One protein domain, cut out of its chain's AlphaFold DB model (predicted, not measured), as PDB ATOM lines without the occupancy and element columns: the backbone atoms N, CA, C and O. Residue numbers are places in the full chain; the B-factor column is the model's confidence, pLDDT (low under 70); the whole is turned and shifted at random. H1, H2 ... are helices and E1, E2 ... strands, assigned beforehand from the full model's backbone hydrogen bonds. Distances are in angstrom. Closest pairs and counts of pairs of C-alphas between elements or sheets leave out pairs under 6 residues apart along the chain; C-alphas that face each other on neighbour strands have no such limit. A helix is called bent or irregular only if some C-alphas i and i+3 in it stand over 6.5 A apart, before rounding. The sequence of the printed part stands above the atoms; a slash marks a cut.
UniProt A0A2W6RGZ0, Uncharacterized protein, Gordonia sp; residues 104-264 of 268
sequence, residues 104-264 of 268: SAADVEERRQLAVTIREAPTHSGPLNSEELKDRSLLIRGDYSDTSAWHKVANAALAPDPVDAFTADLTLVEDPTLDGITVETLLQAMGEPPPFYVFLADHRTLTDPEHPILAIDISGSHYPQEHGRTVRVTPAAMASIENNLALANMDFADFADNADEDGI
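Overview. This is residues 104 to 264 of the 268 residues of an uncharacterized protein of Gordonia sp (UniProt A0A2W6RGZ0). One strongly twisted sheet of five strands makes the core, with helices over both faces: H3, H6 and H7 on one, H4 on the other. The first helix, H1, lies out at one end, away from the sheet and the other helices. The printed part has 161 residues, with seven named helices and five named strands in the order H1 H2 E1 H3 E2 H4 E3 H5 E4 E5 H6 H7; the sheet is mixed, in the order E2 E1 E3 E4 E5. The class is mixed, helices and strands, with 79 residues in named elements, under half. The whole is compact, with a radius of gyration of the C-alphas of 15.0 A, and spans 47 by 33 by 31 A.

Along the chain. The strands are E1, residues 137 to 141, 13.2 A; E2, 170 to 173; E3, 197 to 201, 13.7 A; E4, 213 to 217, 13.2 A; and E5, 230 to 233. E1 begins at C-alpha 137 (46.677, 2.902, 50.248). The helices are H1, 105 to 113, 12.5 A; H2, 130 to 133; H3, 147 to 158, 16.4 A; H4, 183 to 190, 10.4 A; H5, 203 to 207; H6, 235 to 246, 16.7 A; and H7, 252 to 257, ending at C-alpha 257 (38.685, -0.476, 31.132). H6 is irregular: C-alphas 236 and 239 are 7.3 A apart.

Arrangement. E2 and E1 are parallel, with N 171 and O 137 2.8 A apart; E1 and E3 are parallel, with N 199 and O 138 2.8 A apart. E3 and E4 are antiparallel, with N 200 and O 214 2.8 A apart; E4 and E5 form a hairpin, with N 215 and O 231 2.8 A apart. E1, H3, E2 is a strand-helix-strand unit, two parallel neighbours joined through a helix; E2, H4, E3 is a split one, with E1 between its strands; both crossovers are right-handed. H3 and H6 touch at a steep tilt of 54 degrees, the closest C-alphas being those of Ala 157 and Pro 235, 4.3 A. H7 runs across the strands, over E5, at a height over the sheet of 8.4 A. H5 only grazes the sheet with residues 203 to 206 and touches H3, C-alphas of Leu 206 and Ala 149 5.5 A apart. H2 is not on the sheet. Every O i to N i+4 pair is within hydrogen-bond range in H1, H3, H4, H5 and H7, and 6 of 8 in H6; H2 is too short for one.

Size, cuts and confidence. The two C-alphas farthest apart, of Ala 106 and Ser 221, are 47.4 A apart. The printed part has no cut. The links H1 to H2, H3 to E2 and E4 to E5 are long. Mean pLDDT of the printed part is 89.7; residues 104 to 116 and 162 to 164 are under 70.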
ATOM      1  N   SER A 104      61.982 -20.400  41.811       63.94
ATOM      2  CA  SER A 104      61.879 -21.801  42.194       63.94
ATOM      3  C   SER A 104      60.698 -21.972  43.151       63.94
ATOM      4  O   SER A 104      60.344 -21.054  43.890       63.94
ATOM      5  N   ALA A 105      60.084 -23.157  43.183       65.19
ATOM      6  CA  ALA A 105      58.988 -23.421  44.119       65.19
ATOM      7  C   ALA A 105      59.398 -23.184  45.590       65.19
ATOM      8  O   ALA A 105      58.548 -22.861  46.413       65.19
ATOM      9  N   ALA A 106      60.692 -23.321  45.906       65.25
ATOM     10  CA  ALA A 106      61.238 -23.027  47.225       65.25
ATOM     11  C   ALA A 106      61.273 -21.516  47.510       65.25
ATOM     12  O   ALA A 106      60.853 -21.108  48.588       65.25
ATOM     13  N   ASP A 107      61.682 -20.696  46.538       65.00
ATOM     14  CA  ASP A 107      61.704 -19.233  46.685       65.00
ATOM     15  C   ASP A 107      60.281 -18.667  46.813       65.00
ATOM     16  O   ASP A 107      60.035 -17.771  47.617       65.00
ATOM     17  N   VAL A 108      59.318 -19.210  46.052       63.28
ATOM     18  CA  VAL A 108      57.896 -18.832  46.169       63.28
ATOM     19  C   VAL A 108      57.357 -19.151  47.567       63.28
ATOM     20  O   VAL A 108      56.624 -18.350  48.146       63.28
ATOM     21  N   GLU A 109      57.711 -20.312  48.118       65.50
ATOM     22  CA  GLU A 109      57.257 -20.735  49.442       65.50
ATOM     23  C   GLU A 109      57.910 -19.921  50.568       65.50
ATOM     24  O   GLU A 109      57.221 -19.490  51.490       65.50
ATOM     25  N   GLU A 110      59.210 -19.634  50.477       65.69
ATOM     26  CA  GLU A 110      59.902 -18.757  51.430       65.69
ATOM     27  C   GLU A 110      59.290 -17.346  51.433       65.69
ATOM     28  O   GLU A 110      59.004 -16.790  52.495       65.69
ATOM     29  N   ARG A 111      58.979 -16.794  50.252       66.75
ATOM     30  CA  ARG A 111      58.297 -15.494  50.118       66.75
ATOM     31  C   ARG A 111      56.892 -15.508  50.715       66.75
ATOM     32  O   ARG A 111      56.522 -14.558  51.395       66.75
ATOM     33  N   ARG A 112      56.123 -16.587  50.524       64.00
ATOM     34  CA  ARG A 112      54.819 -16.757  51.192       64.00
ATOM     35  C   ARG A 112      54.950 -16.776  52.712       64.00
ATOM     36  O   ARG A 112      54.077 -16.246  53.388       64.00
ATOM     37  N   GLN A 113      56.008 -17.378  53.249       63.81
ATOM     38  CA  GLN A 113      56.237 -17.444  54.696       63.81
ATOM     39  C   GLN A 113      56.671 -16.101  55.297       63.81
ATOM     40  O   GLN A 113      56.396 -15.855  56.468       63.81
ATOM     41  N   LEU A 114      57.315 -15.241  54.502       60.81
ATOM     42  CA  LEU A 114      57.707 -13.876  54.876       60.81
ATOM     43  C   LEU A 114      56.633 -12.820  54.564       60.81
ATOM     44  O   LEU A 114      56.836 -11.646  54.864       60.81
ATOM     45  N   ALA A 115      55.521 -13.217  53.939       62.56
ATOM     46  CA  ALA A 115      54.445 -12.314  53.564       62.56
ATOM     47  C   ALA A 115      53.856 -11.619  54.796       62.56
ATOM     48  O   ALA A 115      53.523 -12.279  55.785       62.56
ATOM     49  N   VAL A 116      53.666 -10.301  54.695       62.03
ATOM     50  CA  VAL A 116      52.945  -9.525  55.705       62.03
ATOM     51  C   VAL A 116      51.565 -10.145  55.878       62.03
ATOM     52  O   VAL A 116      50.765 -10.222  54.946       62.03
ATOM     53  N   THR A 117      51.286 -10.618  57.086       76.88
ATOM     54  CA  THR A 117      49.947 -11.105  57.422       76.88
ATOM     55  C   THR A 117      49.083  -9.945  57.897       76.88
ATOM     56  O   THR A 117      49.590  -8.932  58.375       76.88
ATOM     57  N   ILE A 118      47.761 -10.122  57.890       80.75
ATOM     58  CA  ILE A 118      46.806  -9.186  58.507       80.75
ATOM     59  C   ILE A 118      47.211  -8.753  59.929       80.75
ATOM     60  O   ILE A 118      46.874  -7.659  60.361       80.75
ATOM     61  N   ARG A 119      47.943  -9.596  60.674       77.81
ATOM     62  CA  ARG A 119      48.378  -9.297  62.049       77.81
ATOM     63  C   ARG A 119      49.498  -8.263  62.128       77.81
ATOM     64  O   ARG A 119      49.690  -7.676  63.187       77.81
ATOM     65  N   GLU A 120      50.259  -8.116  61.054       83.94
ATOM     66  CA  GLU A 120      51.432  -7.248  60.966       83.94
ATOM     67  C   GLU A 120      51.156  -6.011  60.106       83.94
ATOM     68  O   GLU A 120      51.889  -5.028  60.201       83.94
ATOM     69  N   ALA A 121      50.085  -6.045  59.308       86.44
ATOM     70  CA  ALA A 121      49.662  -4.929  58.483       86.44
ATOM     71  C   ALA A 121      49.318  -3.692  59.337       86.44
ATOM     72  O   ALA A 121      48.636  -3.815  60.367       86.44
ATOM     73  N   PRO A 122      49.733  -2.485  58.910       90.38
ATOM     74  CA  PRO A 122      49.282  -1.246  59.528       90.38
ATOM     75  C   PRO A 122      47.755  -1.218  59.579       90.38
ATOM     76  O   PRO A 122      47.093  -1.424  58.566       90.38
ATOM     77  N   THR A 123      47.194  -0.977  60.762       92.19
ATOM     78  CA  THR A 123      45.743  -0.944  60.963       92.19
ATOM     79  C   THR A 123      45.339   0.381  61.589       92.19
ATOM     80  O   THR A 123      45.920   0.807  62.590       92.19
ATOM     81  N   HIS A 124      44.331   1.021  61.007       91.94
ATOM     82  CA  HIS A 124      43.648   2.180  61.562       91.94
ATOM     83  C   HIS A 124      42.289   1.755  62.113       91.94
ATOM     84  O   HIS A 124      41.514   1.085  61.431       91.94
ATOM     85  N   SER A 125      41.992   2.177  63.339       88.62
ATOM     86  CA  SER A 125      40.675   2.007  63.947       88.62
ATOM     87  C   SER A 125      40.104   3.370  64.293       88.62
ATOM     88  O   SER A 125      40.643   4.074  65.147       88.62
ATOM     89  N   GLY A 126      39.008   3.730  63.636       84.19
ATOM     90  CA  GLY A 126      38.343   5.014  63.804       84.19
ATOM     91  C   GLY A 126      37.725   5.520  62.500       84.19
ATOM     92  O   GLY A 126      37.817   4.848  61.468       84.19
ATOM     93  N   PRO A 127      37.127   6.723  62.531       83.25
ATOM     94  CA  PRO A 127      36.466   7.290  61.368       83.25
ATOM     95  C   PRO A 127      37.458   7.526  60.226       83.25
ATOM     96  O   PRO A 127      38.651   7.759  60.446       83.25
ATOM     97  N   LEU A 128      36.932   7.522  59.000       86.44
ATOM     98  CA  LEU A 128      37.667   7.946  57.813       86.44
ATOM     99  C   LEU A 128      38.000   9.439  57.958       86.44
ATOM    100  O   LEU A 128      37.113  10.289  57.922       86.44
ATOM    101  N   ASN A 129      39.276   9.739  58.198       81.81
ATOM    102  CA  ASN A 129      39.800  11.092  58.342       81.81
ATOM    103  C   ASN A 129      40.868  11.319  57.271       81.81
ATOM    104  O   ASN A 129      41.952  10.741  57.336       81.81
ATOM    105  N   SER A 130      40.557  12.189  56.313       74.94
ATOM    106  CA  SER A 130      41.406  12.498  55.162       74.94
ATOM    107  C   SER A 130      42.823  12.941  55.544       74.94
ATOM    108  O   SER A 130      43.779  12.601  54.859       74.94
ATOM    109  N   GLU A 131      42.996  13.669  56.652       79.25
ATOM    110  CA  GLU A 131      44.312  14.172  57.069       79.25
ATOM    111  C   GLU A 131      45.185  13.112  57.741       79.25
ATOM    112  O   GLU A 131      46.409  13.159  57.619       79.25
ATOM    113  N   GLU A 132      44.575  12.172  58.464       80.88
ATOM    114  CA  GLU A 132      45.293  11.073  59.127       80.88
ATOM    115  C   GLU A 132      45.623   9.936  58.154       80.88
ATOM    116  O   GLU A 132      46.616   9.225  58.336       80.88
ATOM    117  N   LEU A 133      44.787   9.778  57.124       84.31
ATOM    118  CA  LEU A 133      44.850   8.680  56.168       84.31
ATOM    119  C   LEU A 133      45.471   9.058  54.818       84.31
ATOM    120  O   LEU A 133      45.635   8.174  53.981       84.31
ATOM    121  N   LYS A 134      45.840  10.326  54.608       84.00
ATOM    122  CA  LYS A 134      46.595  10.739  53.417       84.00
ATOM    123  C   LYS A 134      47.898   9.960  53.281       84.00
ATOM    124  O   LYS A 134      48.465   9.495  54.273       84.00
ATOM    125  N   ASP A 135      48.373   9.862  52.047       85.06
ATOM    126  CA  ASP A 135      49.601   9.158  51.679       85.06
ATOM    127  C   ASP A 135      49.572   7.641  51.993       85.06
ATOM    128  O   ASP A 135      50.625   7.008  52.064       85.06
ATOM    129  N   ARG A 136      48.385   7.037  52.196       90.75
ATOM    130  CA  ARG A 136      48.212   5.597  52.469       90.75
ATOM    131  C   ARG A 136      47.244   4.944  51.488       90.75
ATOM    132  O   ARG A 136      46.127   5.424  51.313       90.75
ATOM    133  N   SER A 137      47.613   3.783  50.955       94.75
ATOM    134  CA  SER A 137      46.677   2.902  50.248       94.75
ATOM    135  C   SER A 137      45.787   2.182  51.264       94.75
ATOM    136  O   SER A 137      46.267   1.392  52.077       94.75
ATOM    137  N   LEU A 138      44.484   2.467  51.265       96.31
ATOM    138  CA  LEU A 138      43.563   1.931  52.273       96.31
ATOM    139  C   LEU A 138      42.823   0.691  51.776       96.31
ATOM    140  O   LEU A 138      42.206   0.744  50.716       96.31
ATOM    141  N   LEU A 139      42.786  -0.373  52.584       97.94
ATOM    142  CA  LEU A 139      41.814  -1.462  52.448       97.94
ATOM    143  C   LEU A 139      40.796  -1.384  53.589       97.94
ATOM    144  O   LEU A 139      41.060  -1.764  54.730       97.94
ATOM    145  N   ILE A 140      39.617  -0.870  53.260       97.56
ATOM    146  CA  ILE A 140      38.542  -0.552  54.192       97.56
ATOM    147  C   ILE A 140      37.625  -1.759  54.339       97.56
ATOM    148  O   ILE A 140      37.080  -2.262  53.354       97.56
ATOM    149  N   ARG A 141      37.410  -2.213  55.574       98.06
ATOM    150  CA  ARG A 141      36.411  -3.239  55.863       98.06
ATOM    151  C   ARG A 141      35.017  -2.612  55.878       98.06
ATOM    152  O   ARG A 141      34.691  -1.851  56.782       98.06
ATOM    153  N   GLY A 142      34.202  -2.946  54.881       97.88
ATOM    154  CA  GLY A 142      32.823  -2.466  54.743       97.88
ATOM    155  C   GLY A 142      31.753  -3.491  55.118       97.88
ATOM    156  O   GLY A 142      30.583  -3.134  55.191       97.88
ATOM    157  N   ASP A 143      32.120  -4.754  55.340       97.94
ATOM    158  CA  ASP A 143      31.212  -5.804  55.816       97.94
ATOM    159  C   ASP A 143      31.783  -6.486  57.077       97.94
ATOM    160  O   ASP A 143      32.904  -7.016  57.096       97.94
ATOM    161  N   TYR A 144      31.002  -6.458  58.160       97.38
ATOM    162  CA  TYR A 144      31.340  -7.058  59.454       97.38
ATOM    163  C   TYR A 144      30.635  -8.394  59.734       97.38
ATOM    164  O   TYR A 144      30.840  -8.976  60.802       97.38
ATOM    165  N   SER A 145      29.863  -8.927  58.783       97.62
ATOM    166  CA  SER A 145      29.091 -10.168  58.924       97.62
ATOM    167  C   SER A 145      29.950 -11.432  59.055       97.62
ATOM    168  O   SER A 145      29.540 -12.371  59.740       97.62
ATOM    169  N   ASP A 146      31.150 -11.456  58.461       97.56
ATOM    170  CA  ASP A 146      32.070 -12.597  58.529       97.56
ATOM    171  C   ASP A 146      33.534 -12.159  58.715       97.56
ATOM    172  O   ASP A 146      34.266 -11.837  57.776       97.56
ATOM    173  N   THR A 147      33.995 -12.202  59.965       96.75
ATOM    174  CA  THR A 147      35.394 -11.910  60.323       96.75
ATOM    175  C   THR A 147      36.386 -12.921  59.745       96.75
ATOM    176  O   THR A 147      37.524 -12.561  59.455       96.75
ATOM    177  N   SER A 148      35.989 -14.183  59.558       96.44
ATOM    178  CA  SER A 148      36.885 -15.190  58.986       96.44
ATOM    179  C   SER A 148      37.092 -14.954  57.493       96.44
ATOM    180  O   SER A 148      38.223 -15.063  57.013       96.44
ATOM    181  N   ALA A 149      36.025 -14.619  56.762       97.00
ATOM    182  CA  ALA A 149      36.114 -14.235  55.358       97.00
ATOM    183  C   ALA A 149      36.958 -12.966  55.197       97.00
ATOM    184  O   ALA A 149      37.885 -12.963  54.391       97.00
ATOM    185  N   TRP A 150      36.729 -11.943  56.025       97.69
ATOM    186  CA  TRP A 150      37.554 -10.731  56.037       97.69
ATOM    187  C   TRP A 150      39.047 -11.044  56.202       97.69
ATOM    188  O   TRP A 150      39.855 -10.642  55.367       97.69
ATOM    189  N   HIS A 151      39.420 -11.831  57.217       96.19
ATOM    190  CA  HIS A 151      40.821 -12.203  57.420       96.19
ATOM    191  C   HIS A 151      41.406 -12.956  56.224       96.19
ATOM    192  O   HIS A 151      42.576 -12.770  55.894       96.19
ATOM    193  N   LYS A 152      40.619 -13.815  55.570       95.50
ATOM    194  CA  LYS A 152      41.058 -14.530  54.368       95.50
ATOM    195  C   LYS A 152      41.342 -13.556  53.222       95.50
ATOM    196  O   LYS A 152      42.398 -13.663  52.607       95.50
ATOM    197  N   VAL A 153      40.433 -12.616  52.962       97.00
ATOM    198  CA  VAL A 153      40.574 -11.614  51.894       97.00
ATOM    199  C   VAL A 153      41.765 -10.698  52.152       97.00
ATOM    200  O   VAL A 153      42.616 -10.566  51.282       97.00
ATOM    201  N   ALA A 154      41.871 -10.125  53.350       96.56
ATOM    202  CA  ALA A 154      42.960  -9.215  53.692       96.56
ATOM    203  C   ALA A 154      44.335  -9.894  53.594       96.56
ATOM    204  O   ALA A 154      45.248  -9.338  52.994       96.56
ATOM    205  N   ASN A 155      44.480 -11.129  54.096       94.50
ATOM    206  CA  ASN A 155      45.728 -11.882  53.921       94.50
ATOM    207  C   ASN A 155      46.032 -12.175  52.447       94.50
ATOM    208  O   ASN A 155      47.192 -12.164  52.059       94.50
ATOM    209  N   ALA A 156      45.013 -12.460  51.630       94.00
ATOM    210  CA  ALA A 156      45.213 -12.703  50.206       94.00
ATOM    211  C   ALA A 156      45.616 -11.425  49.451       94.00
ATOM    212  O   ALA A 156      46.432 -11.510  48.545       94.00
ATOM    213  N   ALA A 157      45.083 -10.264  49.841       95.44
ATOM    214  CA  ALA A 157      45.424  -8.965  49.261       95.44
ATOM    215  C   ALA A 157      46.837  -8.486  49.641       95.44
ATOM    216  O   ALA A 157      47.490  -7.812  48.852       95.44
ATOM    217  N   LEU A 158      47.300  -8.838  50.845       92.56
ATOM    218  CA  LEU A 158      48.648  -8.544  51.348       92.56
ATOM    219  C   LEU A 158      49.703  -9.555  50.870       92.56
ATOM    220  O   LEU A 158      50.902  -9.337  51.054       92.56
ATOM    221  N   ALA A 159      49.275 -10.684  50.298       88.50
ATOM    222  CA  ALA A 159      50.191 -11.721  49.860       88.50
ATOM    223  C   ALA A 159      51.056 -11.224  48.687       88.50
ATOM    224  O   ALA A 159      50.549 -10.538  47.799       88.50
ATOM    225  N   PRO A 160      52.348 -11.594  48.646       83.62
ATOM    226  CA  PRO A 160      53.206 -11.268  47.522       83.62
ATOM    227  C   PRO A 160      52.718 -11.958  46.249       83.62
ATOM    228  O   PRO A 160      52.297 -13.121  46.276       83.62
ATOM    229  N   ASP A 161      52.855 -11.256  45.128       79.56
ATOM    230  CA  ASP A 161      52.703 -11.823  43.799       79.56
ATOM    231  C   ASP A 161      53.628 -13.051  43.645       79.56
ATOM    232  O   ASP A 161      54.807 -13.002  44.014       79.56
ATOM    233  N   PRO A 162      53.126 -14.189  43.130       69.50
ATOM    234  CA  PRO A 162      53.908 -15.420  43.063       69.50
ATOM    235  C   PRO A 162      55.091 -15.361  42.088       69.50
ATOM    236  O   PRO A 162      55.994 -16.194  42.201       69.50
ATOM    237  N   VAL A 163      55.092 -14.438  41.127       69.88
ATOM    238  CA  VAL A 163      56.111 -14.334  40.080       69.88
ATOM    239  C   VAL A 163      57.209 -13.370  40.525       69.88
ATOM    240  O   VAL A 163      58.354 -13.792  40.733       69.88
ATOM    241  N   ASP A 164      56.836 -12.115  40.754       68.44
ATOM    242  CA  ASP A 164      57.751 -10.996  40.978       68.44
ATOM    243  C   ASP A 164      57.918 -10.634  42.462       68.44
ATOM    244  O   ASP A 164      58.798  -9.849  42.812       68.44
ATOM    245  N   ALA A 165      57.132 -11.251  43.355       74.06
ATOM    246  CA  ALA A 165      57.140 -11.015  44.803       74.06
ATOM    247  C   ALA A 165      56.722  -9.607  45.248       74.06
ATOM    248  O   ALA A 165      56.925  -9.254  46.410       74.06
ATOM    249  N   PHE A 166      56.125  -8.812  44.356       82.00
ATOM    250  CA  PHE A 166      55.551  -7.525  44.728       82.00
ATOM    251  C   PHE A 166      54.396  -7.714  45.707       82.00
ATOM    252  O   PHE A 166      53.553  -8.586  45.527       82.00
ATOM    253  N   THR A 167      54.341  -6.873  46.730       87.31
ATOM    254  CA  THR A 167      53.232  -6.796  47.685       87.31
ATOM    255  C   THR A 167      52.485  -5.484  47.485       87.31
ATOM    256  O   THR A 167      53.087  -4.514  47.028       87.31
ATOM    257  N   ALA A 168      51.202  -5.446  47.842       91.62
ATOM    258  CA  ALA A 168      50.476  -4.186  47.982       91.62
ATOM    259  C   ALA A 168      50.777  -3.557  49.355       91.62
ATOM    260  O   ALA A 168      50.737  -4.265  50.368       91.62
ATOM    261  N   ASP A 169      51.047  -2.251  49.413       92.19
ATOM    262  CA  ASP A 169      51.301  -1.528  50.672       92.19
ATOM    263  C   ASP A 169      49.995  -1.028  51.311       92.19
ATOM    264  O   ASP A 169      49.646   0.150  51.275       92.19
ATOM    265  N   LEU A 170      49.213  -1.957  51.866       95.06
ATOM    266  CA  LEU A 170      47.868  -1.663  52.366       95.06
ATOM    267  C   LEU A 170      47.854  -1.319  53.862       95.06
ATOM    268  O   LEU A 170      48.284  -2.103  54.711       95.06
ATOM    269  N   THR A 171      47.227  -0.190  54.201       95.50
ATOM    270  CA  THR A 171      46.735   0.095  55.555       95.50
ATOM    271  C   THR A 171      45.298  -0.407  55.686       95.50
ATOM    272  O   THR A 171      44.400   0.038  54.968       95.50
ATOM    273  N   LEU A 172      45.057  -1.320  56.622       96.69
ATOM    274  CA  LEU A 172      43.723  -1.840  56.901       96.69
ATOM    275  C   LEU A 172      42.924  -0.826  57.716       96.69
ATOM    276  O   LEU A 172      43.432  -0.276  58.692       96.69
ATOM    277  N   VAL A 173      41.666  -0.596  57.352       96.06
ATOM    278  CA  VAL A 173      40.758   0.246  58.140       96.06
ATOM    279  C   VAL A 173      39.668  -0.625  58.742       96.06
ATOM    280  O   VAL A 173      38.851  -1.200  58.021       96.06
ATOM    281  N   GLU A 174      39.662  -0.706  60.072       94.44
ATOM    282  CA  GLU A 174      38.675  -1.454  60.841       94.44
ATOM    283  C   GLU A 174      37.966  -0.550  61.859       94.44
ATOM    284  O   GLU A 174      38.465  -0.295  62.957       94.44
ATOM    285  N   ASP A 175      36.751  -0.130  61.518       94.62
ATOM    286  CA  ASP A 175      35.796   0.523  62.409       94.62
ATOM    287  C   ASP A 175      34.386  -0.068  62.175       94.62
ATOM    288  O   ASP A 175      33.833   0.099  61.088       94.62
ATOM    289  N   PRO A 176      33.770  -0.750  63.164       94.88
ATOM    290  CA  PRO A 176      32.434  -1.341  63.022       94.88
ATOM    291  C   PRO A 176      31.323  -0.362  62.615       94.88
ATOM    292  O   PRO A 176      30.256  -0.797  62.197       94.88
ATOM    293  N   THR A 177      31.536   0.951  62.748       94.88
ATOM    294  CA  THR A 177      30.590   1.962  62.251       94.88
ATOM    295  C   THR A 177      30.553   2.056  60.721       94.88
ATOM    296  O   THR A 177      29.616   2.642  60.181       94.88
ATOM    297  N   LEU A 178      31.526   1.451  60.031       95.38
ATOM    298  CA  LEU A 178      31.609   1.353  58.573       95.38
ATOM    299  C   LEU A 178      30.839   0.147  58.007       95.38
ATOM    300  O   LEU A 178      30.838  -0.052  56.794       95.38
ATOM    301  N   ASP A 179      30.194  -0.662  58.852       97.25
ATOM    302  CA  ASP A 179      29.402  -1.805  58.397       97.25
ATOM    303  C   ASP A 179      28.272  -1.360  57.455       97.25
ATOM    304  O   ASP A 179      27.408  -0.556  57.814       97.25
ATOM    305  N   GLY A 180      28.297  -1.871  56.225       96.69
ATOM    306  CA  GLY A 180      27.369  -1.498  55.163       96.69
ATOM    307  C   GLY A 180      27.627  -0.126  54.531       96.69
ATOM    308  O   GLY A 180      26.712   0.415  53.904       96.69
ATOM    309  N   ILE A 181      28.826   0.455  54.679       96.69
ATOM    310  CA  ILE A 181      29.176   1.730  54.039       96.69
ATOM    311  C   ILE A 181      28.990   1.664  52.515       96.69
ATOM    312  O   ILE A 181      29.393   0.704  51.855       96.69
ATOM    313  N   THR A 182      28.376   2.703  51.947       96.19
ATOM    314  CA  THR A 182      28.215   2.843  50.494       96.19
ATOM    315  C   THR A 182      29.359   3.648  49.890       96.19
ATOM    316  O   THR A 182      30.002   4.441  50.582       96.19
ATOM    317  N   VAL A 183      29.575   3.502  48.580       95.81
ATOM    318  CA  VAL A 183      30.579   4.282  47.837       95.81
ATOM    319  C   VAL A 183      30.332   5.783  48.007       95.81
ATOM    320  O   VAL A 183      31.259   6.530  48.285       95.81
ATOM    321  N   GLU A 184      29.080   6.235  47.940       94.62
ATOM    322  CA  GLU A 184      28.733   7.653  48.080       94.62
ATOM    323  C   GLU A 184      29.086   8.201  49.466       94.62
ATOM    324  O   GLU A 184      29.618   9.305  49.583       94.62
ATOM    325  N   THR A 185      28.809   7.428  50.521       93.75
ATOM    326  CA  THR A 185      29.168   7.802  51.897       93.75
ATOM    327  C   THR A 185      30.684   7.846  52.069       93.75
ATOM    328  O   THR A 185      31.210   8.760  52.704       93.75
ATOM    329  N   LEU A 186      31.392   6.885  51.473       93.25
ATOM    330  CA  LEU A 186      32.848   6.818  51.500       93.25
ATOM    331  C   LEU A 186      33.481   8.032  50.803       93.25
ATOM    332  O   LEU A 186      34.366   8.655  51.383       93.25
ATOM    333  N   LEU A 187      32.997   8.409  49.614       92.75
ATOM    334  CA  LEU A 187      33.506   9.564  48.860       92.75
ATOM    335  C   LEU A 187      33.336  10.867  49.654       92.75
ATOM    336  O   LEU A 187      34.238  11.699  49.694       92.75
ATOM    337  N   GLN A 188      32.204  11.027  50.347       89.50
ATOM    338  CA  GLN A 188      31.962  12.190  51.208       89.50
ATOM    339  C   GLN A 188      32.881  12.231  52.436       89.50
ATOM    340  O   GLN A 188      33.214  13.318  52.905       89.50
ATOM    341  N   ALA A 189      33.263  11.070  52.973       88.44
ATOM    342  CA  ALA A 189      34.079  10.971  54.179       88.44
ATOM    343  C   ALA A 189      35.585  11.111  53.902       88.44
ATOM    344  O   ALA A 189      36.296  11.728  54.693       88.44
ATOM    345  N   MET A 190      36.072  10.553  52.790       86.25
ATOM    346  CA  MET A 190      37.498  10.532  52.444       86.25
ATOM    347  C   MET A 190      38.039  11.881  51.966       86.25
ATOM    348  O   MET A 190      39.233  12.138  52.115       86.25
ATOM    349  N   GLY A 191      37.188  12.746  51.406       82.69
ATOM    350  CA  GLY A 191      37.660  13.939  50.707       82.69
ATOM    351  C   GLY A 191      38.499  13.568  49.480       82.69
ATOM    352  O   GLY A 191      38.230  12.562  48.831       82.69
ATOM    353  N   GLU A 192      39.504  14.388  49.170       83.38
ATOM    354  CA  GLU A 192      40.320  14.260  47.950       83.38
ATOM    355  C   GLU A 192      41.851  14.306  48.204       83.38
ATOM    356  O   GLU A 192      42.566  14.912  47.402       83.38
ATOM    357  N   PRO A 193      42.418  13.782  49.318       80.69
ATOM    358  CA  PRO A 193      43.872  13.735  49.464       80.69
ATOM    359  C   PRO A 193      44.471  12.627  48.577       80.69
ATOM    360  O   PRO A 193      43.836  11.589  48.397       80.69
ATOM    361  N   PRO A 194      45.704  12.786  48.065       80.38
ATOM    362  CA  PRO A 194      46.433  11.655  47.510       80.38
ATOM    363  C   PRO A 194      46.734  10.602  48.608       80.38
ATOM    364  O   PRO A 194      46.926  10.973  49.774       80.38
ATOM    365  N   PRO A 195      46.812   9.302  48.261       86.56
ATOM    366  CA  PRO A 195      46.546   8.737  46.935       86.56
ATOM    367  C   PRO A 195      45.062   8.836  46.539       86.56
ATOM    368  O   PRO A 195      44.177   8.657  47.367       86.56
ATOM    369  N   PHE A 196      44.782   9.100  45.257       91.31
ATOM    370  CA  PHE A 196      43.423   9.345  44.743       91.31
ATOM    371  C   PHE A 196      42.576   8.072  44.554       91.31
ATOM    372  O   PHE A 196      41.685   8.028  43.709       91.31
ATOM    373  N   TYR A 197      42.824   7.036  45.348       95.06
ATOM    374  CA  TYR A 197      42.071   5.785  45.328       95.06
ATOM    375  C   TYR A 197      41.961   5.176  46.727       95.06
ATOM    376  O   TYR A 197      42.801   5.398  47.598       95.06
ATOM    377  N   VAL A 198      40.941   4.343  46.925       96.69
ATOM    378  CA  VAL A 198      40.830   3.440  48.079       96.69
ATOM    379  C   VAL A 198      40.292   2.080  47.654       96.69
ATOM    380  O   VAL A 198      39.692   1.937  46.586       96.69
ATOM    381  N   PHE A 199      40.447   1.086  48.522       98.38
ATOM    382  CA  PHE A 199      39.885  -0.245  48.351       98.38
ATOM    383  C   PHE A 199      38.841  -0.527  49.432       98.38
ATOM    384  O   PHE A 199      39.063  -0.261  50.611       98.38
ATOM    385  N   LEU A 200      37.702  -1.095  49.044       98.56
ATOM    386  CA  LEU A 200      36.592  -1.447  49.923       98.56
ATOM    387  C   LEU A 200      36.306  -2.949  49.841       98.56
ATOM    388  O   LEU A 200      35.980  -3.485  48.779       98.56
ATOM    389  N   ALA A 201      36.376  -3.621  50.988       98.62
ATOM    390  CA  ALA A 201      35.909  -4.987  51.171       98.62
ATOM    391  C   ALA A 201      34.451  -4.977  51.650       98.62
ATOM    392  O   ALA A 201      34.170  -4.951  52.849       98.62
ATOM    393  N   ASP A 202      33.529  -4.958  50.695       98.44
ATOM    394  CA  ASP A 202      32.083  -4.998  50.922       98.44
ATOM    395  C   ASP A 202      31.518  -6.434  50.941       98.44
ATOM    396  O   ASP A 202      32.245  -7.426  50.853       98.44
ATOM    397  N   HIS A 203      30.190  -6.557  50.984       98.31
ATOM    398  CA  HIS A 203      29.520  -7.856  51.041       98.31
ATOM    399  C   HIS A 203      29.862  -8.798  49.887       98.31
ATOM    400  O   HIS A 203      30.083  -9.995  50.099       98.31
ATOM    401  N   ARG A 204      29.949  -8.278  48.656       98.25
ATOM    402  CA  ARG A 204      30.343  -9.093  47.499       98.25
ATOM    403  C   ARG A 204      31.769  -9.607  47.672       98.25
ATOM    404  O   ARG A 204      32.022 -10.770  47.389       98.25
ATOM    405  N   THR A 205      32.669  -8.783  48.199       98.62
ATOM    406  CA  THR A 205      34.055  -9.182  48.476       98.62
ATOM    407  C   THR A 205      34.121 -10.406  49.397       98.62
ATOM    408  O   THR A 205      34.925 -11.309  49.180       98.62
ATOM    409  N   LEU A 206      33.264 -10.484  50.419       98.25
ATOM    410  CA  LEU A 206      33.304 -11.593  51.381       98.25
ATOM    411  C   LEU A 206      32.570 -12.854  50.904       98.25
ATOM    412  O   LEU A 206      32.928 -13.957  51.319       98.25
ATOM    413  N   THR A 207      31.562 -12.707  50.044       97.88
ATOM    414  CA  THR A 207      30.653 -13.804  49.662       97.88
ATOM    415  C   THR A 207      30.928 -14.410  48.290       97.88
ATOM    416  O   THR A 207      30.616 -15.581  48.070       97.88
ATOM    417  N   ASP A 208      31.505 -13.640  47.371       98.00
ATOM    418  CA  ASP A 208      31.864 -14.106  46.038       98.00
ATOM    419  C   ASP A 208      33.076 -15.059  46.115       98.00
ATOM    420  O   ASP A 208      34.030 -14.771  46.846       98.00
ATOM    421  N   PRO A 209      33.076 -16.193  45.384       96.38
ATOM    422  CA  PRO A 209      34.187 -17.146  45.396       96.38
ATOM    423  C   PRO A 209      35.556 -16.556  45.034       96.38
ATOM    424  O   PRO A 209      36.570 -17.065  45.518       96.38
ATOM    425  N   GLU A 210      35.599 -15.517  44.195       97.00
ATOM    426  CA  GLU A 210      36.847 -14.855  43.787       97.00
ATOM    427  C   GLU A 210      37.274 -13.731  44.736       97.00
ATOM    428  O   GLU A 210      38.383 -13.207  44.621       97.00
ATOM    429  N   HIS A 211      36.417 -13.382  45.698       98.19
ATOM    430  CA  HIS A 211      36.624 -12.306  46.658       98.19
ATOM    431  C   HIS A 211      37.040 -10.952  46.044       98.19
ATOM    432  O   HIS A 211      37.999 -10.338  46.520       98.19
ATOM    433  N   PRO A 212      36.356 -10.459  44.995       98.44
ATOM    434  CA  PRO A 212      36.785  -9.262  44.300       98.44
ATOM    435  C   PRO A 212      36.574  -8.010  45.165       98.44
ATOM    436  O   PRO A 212      35.440  -7.612  45.458       98.44
ATOM    437  N   ILE A 213      37.679  -7.368  45.527       98.88
ATOM    438  CA  ILE A 213      37.748  -6.127  46.302       98.88
ATOM    439  C   ILE A 213      37.340  -4.960  45.398       98.88
ATOM    440  O   ILE A 213      37.685  -4.934  44.219       98.88
ATOM    441  N   LEU A 214      36.577  -3.997  45.914       98.81
ATOM    442  CA  LEU A 214      36.158  -2.826  45.142       98.81
ATOM    443  C   LEU A 214      37.215  -1.721  45.235       98.81
ATOM    444  O   LEU A 214      37.355  -1.110  46.289       98.81
ATOM    445  N   ALA A 215      37.927  -1.436  44.150       98.56
ATOM    446  CA  ALA A 215      38.717  -0.215  44.028       98.56
ATOM    447  C   ALA A 215      37.795   0.955  43.662       98.56
ATOM    448  O   ALA A 215      36.862   0.788  42.869       98.56
ATOM    449  N   ILE A 216      38.043   2.126  44.248       97.88
ATOM    450  CA  ILE A 216      37.235   3.337  44.083       97.88
ATOM    451  C   ILE A 216      38.179   4.511  43.848       97.88
ATOM    452  O   ILE A 216      39.072   4.746  44.663       97.88
ATOM    453  N   ASP A 217      37.952   5.258  42.776       96.62
ATOM    454  CA  ASP A 217      38.633   6.524  42.530       96.62
ATOM    455  C   ASP A 217      38.036   7.631  43.420       96.62
ATOM    456  O   ASP A 217      36.820   7.853  43.447       96.62
ATOM    457  N   ILE A 218      38.899   8.331  44.159       94.25
ATOM    458  CA  ILE A 218      38.544   9.432  45.068       94.25
ATOM    459  C   ILE A 218      39.186  10.765  44.648       94.25
ATOM    460  O   ILE A 218      39.322  11.676  45.458       94.25
ATOM    461  N   SER A 219      39.559  10.905  43.376       91.19
ATOM    462  CA  SER A 219      40.257  12.085  42.842       91.19
ATOM    463  C   SER A 219      39.466  13.393  42.932       91.19
ATOM    464  O   SER A 219      40.045  14.480  42.967       91.19
ATOM    465  N   GLY A 220      38.137  13.302  42.955       90.44
ATOM    466  CA  GLY A 220      37.239  14.425  43.180       90.44
ATOM    467  C   GLY A 220      37.437  15.531  42.155       90.44
ATOM    468  O   GLY A 220      37.306  15.307  40.954       90.44
ATOM    469  N   SER A 221      37.749  16.739  42.611       89.75
ATOM    470  CA  SER A 221      37.975  17.887  41.740       89.75
ATOM    471  C   SER A 221      39.226  17.775  40.855       89.75
ATOM    472  O   SER A 221      39.299  18.499  39.858       89.75
ATOM    473  N   HIS A 222      40.171  16.874  41.161       86.75
ATOM    474  CA  HIS A 222      41.369  16.656  40.338       86.75
ATOM    475  C   HIS A 222      41.048  15.923  39.031       86.75
ATOM    476  O   HIS A 222      41.433  16.403  37.964       86.75
ATOM    477  N   TYR A 223      40.275  14.832  39.095       88.19
ATOM    478  CA  TYR A 223      39.747  14.133  37.915       88.19
ATOM    479  C   TYR A 223      38.228  13.929  38.048       88.19
ATOM    480  O   TYR A 223      37.759  12.820  38.297       88.19
ATOM    481  N   PRO A 224      37.411  14.979  37.831       90.88
ATOM    482  CA  PRO A 224      35.964  14.919  38.063       90.88
ATOM    483  C   PRO A 224      35.229  13.844  37.257       90.88
ATOM    484  O   PRO A 224      34.148  13.410  37.646       90.88
ATOM    485  N   GLN A 225      35.788  13.450  36.112       90.50
ATOM    486  CA  GLN A 225      35.268  12.381  35.262       90.50
ATOM    487  C   GLN A 225      35.564  10.971  35.797       90.50
ATOM    488  O   GLN A 225      34.822  10.050  35.469       90.50
ATOM    489  N   GLU A 226      36.619  10.816  36.601       91.12
ATOM    490  CA  GLU A 226      37.013   9.547  37.221       91.12
ATOM    491  C   GLU A 226      36.461   9.416  38.643       91.12
ATOM    492  O   GLU A 226      36.248   8.303  39.105       91.12
ATOM    493  N   HIS A 227      36.163  10.521  39.333       94.44
ATOM    494  CA  HIS A 227      35.687  10.476  40.715       94.44
ATOM    495  C   HIS A 227      34.462   9.567  40.907       94.44
ATOM    496  O   HIS A 227      33.404   9.756  40.300       94.44
ATOM    497  N   GLY A 228      34.600   8.594  41.807       95.31
ATOM    498  CA  GLY A 228      33.585   7.584  42.091       95.31
ATOM    499  C   GLY A 228      33.519   6.452  41.065       95.31
ATOM    500  O   GLY A 228      32.679   5.560  41.206       95.31
ATOM    501  N   ARG A 229      34.396   6.438  40.054       97.12
ATOM    502  CA  ARG A 229      34.596   5.271  39.196       97.12
ATOM    503  C   ARG A 229      35.083   4.111  40.049       97.12
ATOM    504  O   ARG A 229      35.804   4.280  41.032       97.12
ATOM    505  N   THR A 230      34.649   2.913  39.677       98.12
ATOM    506  CA  THR A 230      34.984   1.700  40.415       98.12
ATOM    507  C   THR A 230      35.413   0.584  39.485       98.12
ATOM    508  O   THR A 230      34.974   0.515  38.336       98.12
ATOM    509  N   VAL A 231      36.243  -0.311  40.009       98.44
ATOM    510  CA  VAL A 231      36.595  -1.581  39.375       98.44
ATOM    511  C   VAL A 231      36.750  -2.645  40.450       98.44
ATOM    512  O   VAL A 231      37.188  -2.370  41.567       98.44
ATOM    513  N   ARG A 232      36.340  -3.875  40.145       98.56
ATOM    514  CA  ARG A 232      36.547  -5.015  41.035       98.56
ATOM    515  C   ARG A 232      37.910  -5.624  40.769       98.56
ATOM    516  O   ARG A 232      38.263  -5.815  39.620       98.56
ATOM    517  N   VAL A 233      38.650  -5.965  41.810       98.44
ATOM    518  CA  VAL A 233      40.025  -6.460  41.712       98.44
ATOM    519  C   VAL A 233      40.128  -7.742  42.519       98.44
ATOM    520  O   VAL A 233      39.741  -7.781  43.686       98.44
ATOM    521  N   THR A 234      40.635  -8.815  41.917       97.56
ATOM    522  CA  THR A 234      40.911 -10.033  42.695       97.56
ATOM    523  C   THR A 234      42.038  -9.786  43.703       97.56
ATOM    524  O   THR A 234      42.958  -9.024  43.404       97.56
ATOM    525  N   PRO A 235      42.059 -10.468  44.863       96.06
ATOM    526  CA  PRO A 235      43.149 -10.314  45.823       96.06
ATOM    527  C   PRO A 235      44.539 -10.560  45.212       96.06
ATOM    528  O   PRO A 235      45.489  -9.870  45.560       96.06
ATOM    529  N   ALA A 236      44.645 -11.480  44.245       92.00
ATOM    530  CA  ALA A 236      45.894 -11.777  43.542       92.00
ATOM    531  C   ALA A 236      46.407 -10.616  42.668       92.00
ATOM    532  O   ALA A 236      47.606 -10.509  42.449       92.00
ATOM    533  N   ALA A 237      45.519  -9.741  42.189       94.50
ATOM    534  CA  ALA A 237      45.875  -8.593  41.359       94.50
ATOM    535  C   ALA A 237      46.121  -7.307  42.173       94.50
ATOM    536  O   ALA A 237      46.418  -6.262  41.591       94.50
ATOM    537  N   MET A 238      46.025  -7.364  43.510       95.62
ATOM    538  CA  MET A 238      46.135  -6.185  44.379       95.62
ATOM    539  C   MET A 238      47.489  -5.491  44.274       95.62
ATOM    540  O   MET A 238      47.524  -4.274  44.120       95.62
ATOM    541  N   ALA A 239      48.590  -6.247  44.279       91.88
ATOM    542  CA  ALA A 239      49.926  -5.674  44.121       91.88
ATOM    543  C   ALA A 239      50.115  -4.999  42.751       91.88
ATOM    544  O   ALA A 239      50.916  -4.078  42.640       91.88
ATOM    545  N   SER A 240      49.382  -5.418  41.713       91.31
ATOM    546  CA  SER A 240      49.456  -4.785  40.392       91.31
ATOM    547  C   SER A 240      48.789  -3.411  40.407       91.31
ATOM    548  O   SER A 240      49.436  -2.410  40.097       91.31
ATOM    549  N   ILE A 241      47.514  -3.345  40.800       95.06
ATOM    550  CA  ILE A 241      46.770  -2.080  40.781       95.06
ATOM    551  C   ILE A 241      47.307  -1.086  41.811       95.06
ATOM    552  O   ILE A 241      47.518   0.076  41.480       95.06
ATOM    553  N   GLU A 242      47.582  -1.533  43.037       95.44
ATOM    554  CA  GLU A 242      47.986  -0.640  44.122       95.44
ATOM    555  C   GLU A 242      49.341   0.005  43.833       95.44
ATOM    556  O   GLU A 242      49.417   1.227  43.826       95.44
ATOM    557  N   ASN A 243      50.366  -0.773  43.468       90.94
ATOM    558  CA  ASN A 243      51.686  -0.212  43.174       90.94
ATOM    559  C   ASN A 243      51.659   0.752  41.981       90.94
ATOM    560  O   ASN A 243      52.332   1.780  42.004       90.94
ATOM    561  N   ASN A 244      50.900   0.440  40.925       92.00
ATOM    562  CA  ASN A 244      50.839   1.315  39.755       92.00
ATOM    563  C   ASN A 244      50.107   2.626  40.051       92.00
ATOM    564  O   ASN A 244      50.577   3.667  39.600       92.00
ATOM    565  N   LEU A 245      49.013   2.596  40.815       92.38
ATOM    566  CA  LEU A 245      48.316   3.819  41.209       92.38
ATOM    567  C   LEU A 245      49.116   4.616  42.254       92.38
ATOM    568  O   LEU A 245      49.204   5.837  42.147       92.38
ATOM    569  N   ALA A 246      49.755   3.946  43.221       89.44
ATOM    570  CA  ALA A 246      50.596   4.573  44.248       89.44
ATOM    571  C   ALA A 246      51.793   5.314  43.643       89.44
ATOM    572  O   ALA A 246      52.163   6.401  44.088       89.44
ATOM    573  N   LEU A 247      52.405   4.716  42.617       83.69
ATOM    574  CA  LEU A 247      53.554   5.270  41.901       83.69
ATOM    575  C   LEU A 247      53.150   6.146  40.708       83.69
ATOM    576  O   LEU A 247      54.029   6.656  40.016       83.69
ATOM    577  N   ALA A 248      51.845   6.315  40.468       84.81
ATOM    578  CA  ALA A 248      51.277   7.029  39.328       84.81
ATOM    579  C   ALA A 248      51.800   6.539  37.961       84.81
ATOM    580  O   ALA A 248      51.942   7.330  37.031       84.81
ATOM    581  N   ASN A 249      52.093   5.240  37.832       82.06
ATOM    582  CA  ASN A 249      52.562   4.624  36.587       82.06
ATOM    583  C   ASN A 249      51.433   4.450  35.555       82.06
ATOM    584  O   ASN A 249      51.653   4.516  34.346       82.06
ATOM    585  N   MET A 250      50.224   4.180  36.046       88.56
ATOM    586  CA  MET A 250      49.003   3.989  35.263       88.56
ATOM    587  C   MET A 250      47.869   4.758  35.931       88.56
ATOM    588  O   MET A 250      47.937   5.023  37.134       88.56
ATOM    589  N   ASP A 251      46.849   5.131  35.163       90.31
ATOM    590  CA  ASP A 251      45.674   5.797  35.720       90.31
ATOM    591  C   ASP A 251      44.624   4.778  36.198       90.31
ATOM    592  O   ASP A 251      44.750   3.568  36.002       90.31
ATOM    593  N   PHE A 252      43.578   5.254  36.874       94.75
ATOM    594  CA  PHE A 252      42.497   4.377  37.330       94.75
ATOM    595  C   PHE A 252      41.712   3.767  36.154       94.75
ATOM    596  O   PHE A 252      41.249   2.622  36.231       94.75
ATOM    597  N   ALA A 253      41.574   4.518  35.055       93.56
ATOM    598  CA  ALA A 253      40.854   4.102  33.859       93.56
ATOM    599  C   ALA A 253      41.493   2.872  33.209       93.56
ATOM    600  O   ALA A 253      40.773   1.955  32.819       93.56
ATOM    601  N   ASP A 254      42.821   2.801  33.189       92.69
ATOM    602  CA  ASP A 254      43.592   1.681  32.670       92.69
ATOM    603  C   ASP A 254      43.189   0.359  33.340       92.69
ATOM    604  O   ASP A 254      43.124  -0.675  32.679       92.69
ATOM    605  N   PHE A 255      42.864   0.368  34.635       95.31
ATOM    606  CA  PHE A 255      42.388  -0.829  35.337       95.31
ATOM    607  C   PHE A 255      40.904  -1.087  35.103       95.31
ATOM    608  O   PHE A 255      40.503  -2.228  34.871       95.31
ATOM    609  N   ALA A 256      40.084  -0.038  35.155       95.69
ATOM    610  CA  ALA A 256      38.642  -0.158  34.984       95.69
ATOM    611  C   ALA A 256      38.240  -0.605  33.568       95.69
ATOM    612  O   ALA A 256      37.308  -1.394  33.426       95.69
ATOM    613  N   ASP A 257      38.949  -0.144  32.538       94.25
ATOM    614  CA  ASP A 257      38.685  -0.476  31.132       94.25
ATOM    615  C   ASP A 257      39.302  -1.809  30.693       94.25
ATOM    616  O   ASP A 257      38.883  -2.365  29.677       94.25
ATOM    617  N   ASN A 258      40.257  -2.347  31.459       94.06
ATOM    618  CA  ASN A 258      40.849  -3.672  31.233       94.06
ATOM    619  C   ASN A 258      40.318  -4.738  32.206       94.06
ATOM    620  O   ASN A 258      40.913  -5.807  32.344       94.06
ATOM    621  N   ALA A 259      39.207  -4.468  32.894       95.94
ATOM    622  CA  ALA A 259      38.471  -5.506  33.600       95.94
ATOM    623  C   ALA A 259      37.825  -6.484  32.601       95.94
ATOM    624  O   ALA A 259      37.440  -6.097  31.495       95.94
ATOM    625  N   ASP A 260      37.675  -7.749  32.997       95.62
ATOM    626  CA  ASP A 260      37.004  -8.757  32.172       95.62
ATOM    627  C   ASP A 260      35.506  -8.434  31.983       95.62
ATOM    628  O   ASP A 260      34.957  -7.519  32.599       95.62
ATOM    629  N   GLU A 261      34.800  -9.215  31.156       95.00
ATOM    630  CA  GLU A 261      33.375  -8.998  30.838       95.00
ATOM    631  C   GLU A 261      32.452  -8.927  32.073       95.00
ATOM    632  O   GLU A 261      31.369  -8.342  32.010       95.00
ATOM    633  N   ASP A 262      32.864  -9.509  33.201       95.31
ATOM    634  CA  ASP A 262      32.143  -9.479  34.476       95.31
ATOM    635  C   ASP A 262      32.521  -8.296  35.392       95.31
ATOM    636  O   ASP A 262      32.034  -8.195  36.527       95.31
ATOM    637  N   GLY A 263      33.354  -7.387  34.885       96.19
ATOM    638  CA  GLY A 263      33.815  -6.174  35.552       96.19
ATOM    639  C   GLY A 263      34.914  -6.410  36.587       96.19
ATOM    640  O   GLY A 263      35.141  -5.525  37.415       96.19
ATOM    641  N   ILE A 264      35.566  -7.581  36.577       98.19
ATOM    642  CA  ILE A 264      36.653  -7.930  37.497       98.19
ATOM    643  C   ILE A 264      38.000  -7.864  36.770       98.19
ATOM    644  O   ILE A 264      38.236  -8.558  35.787       98.19
TER     645      ILE A 264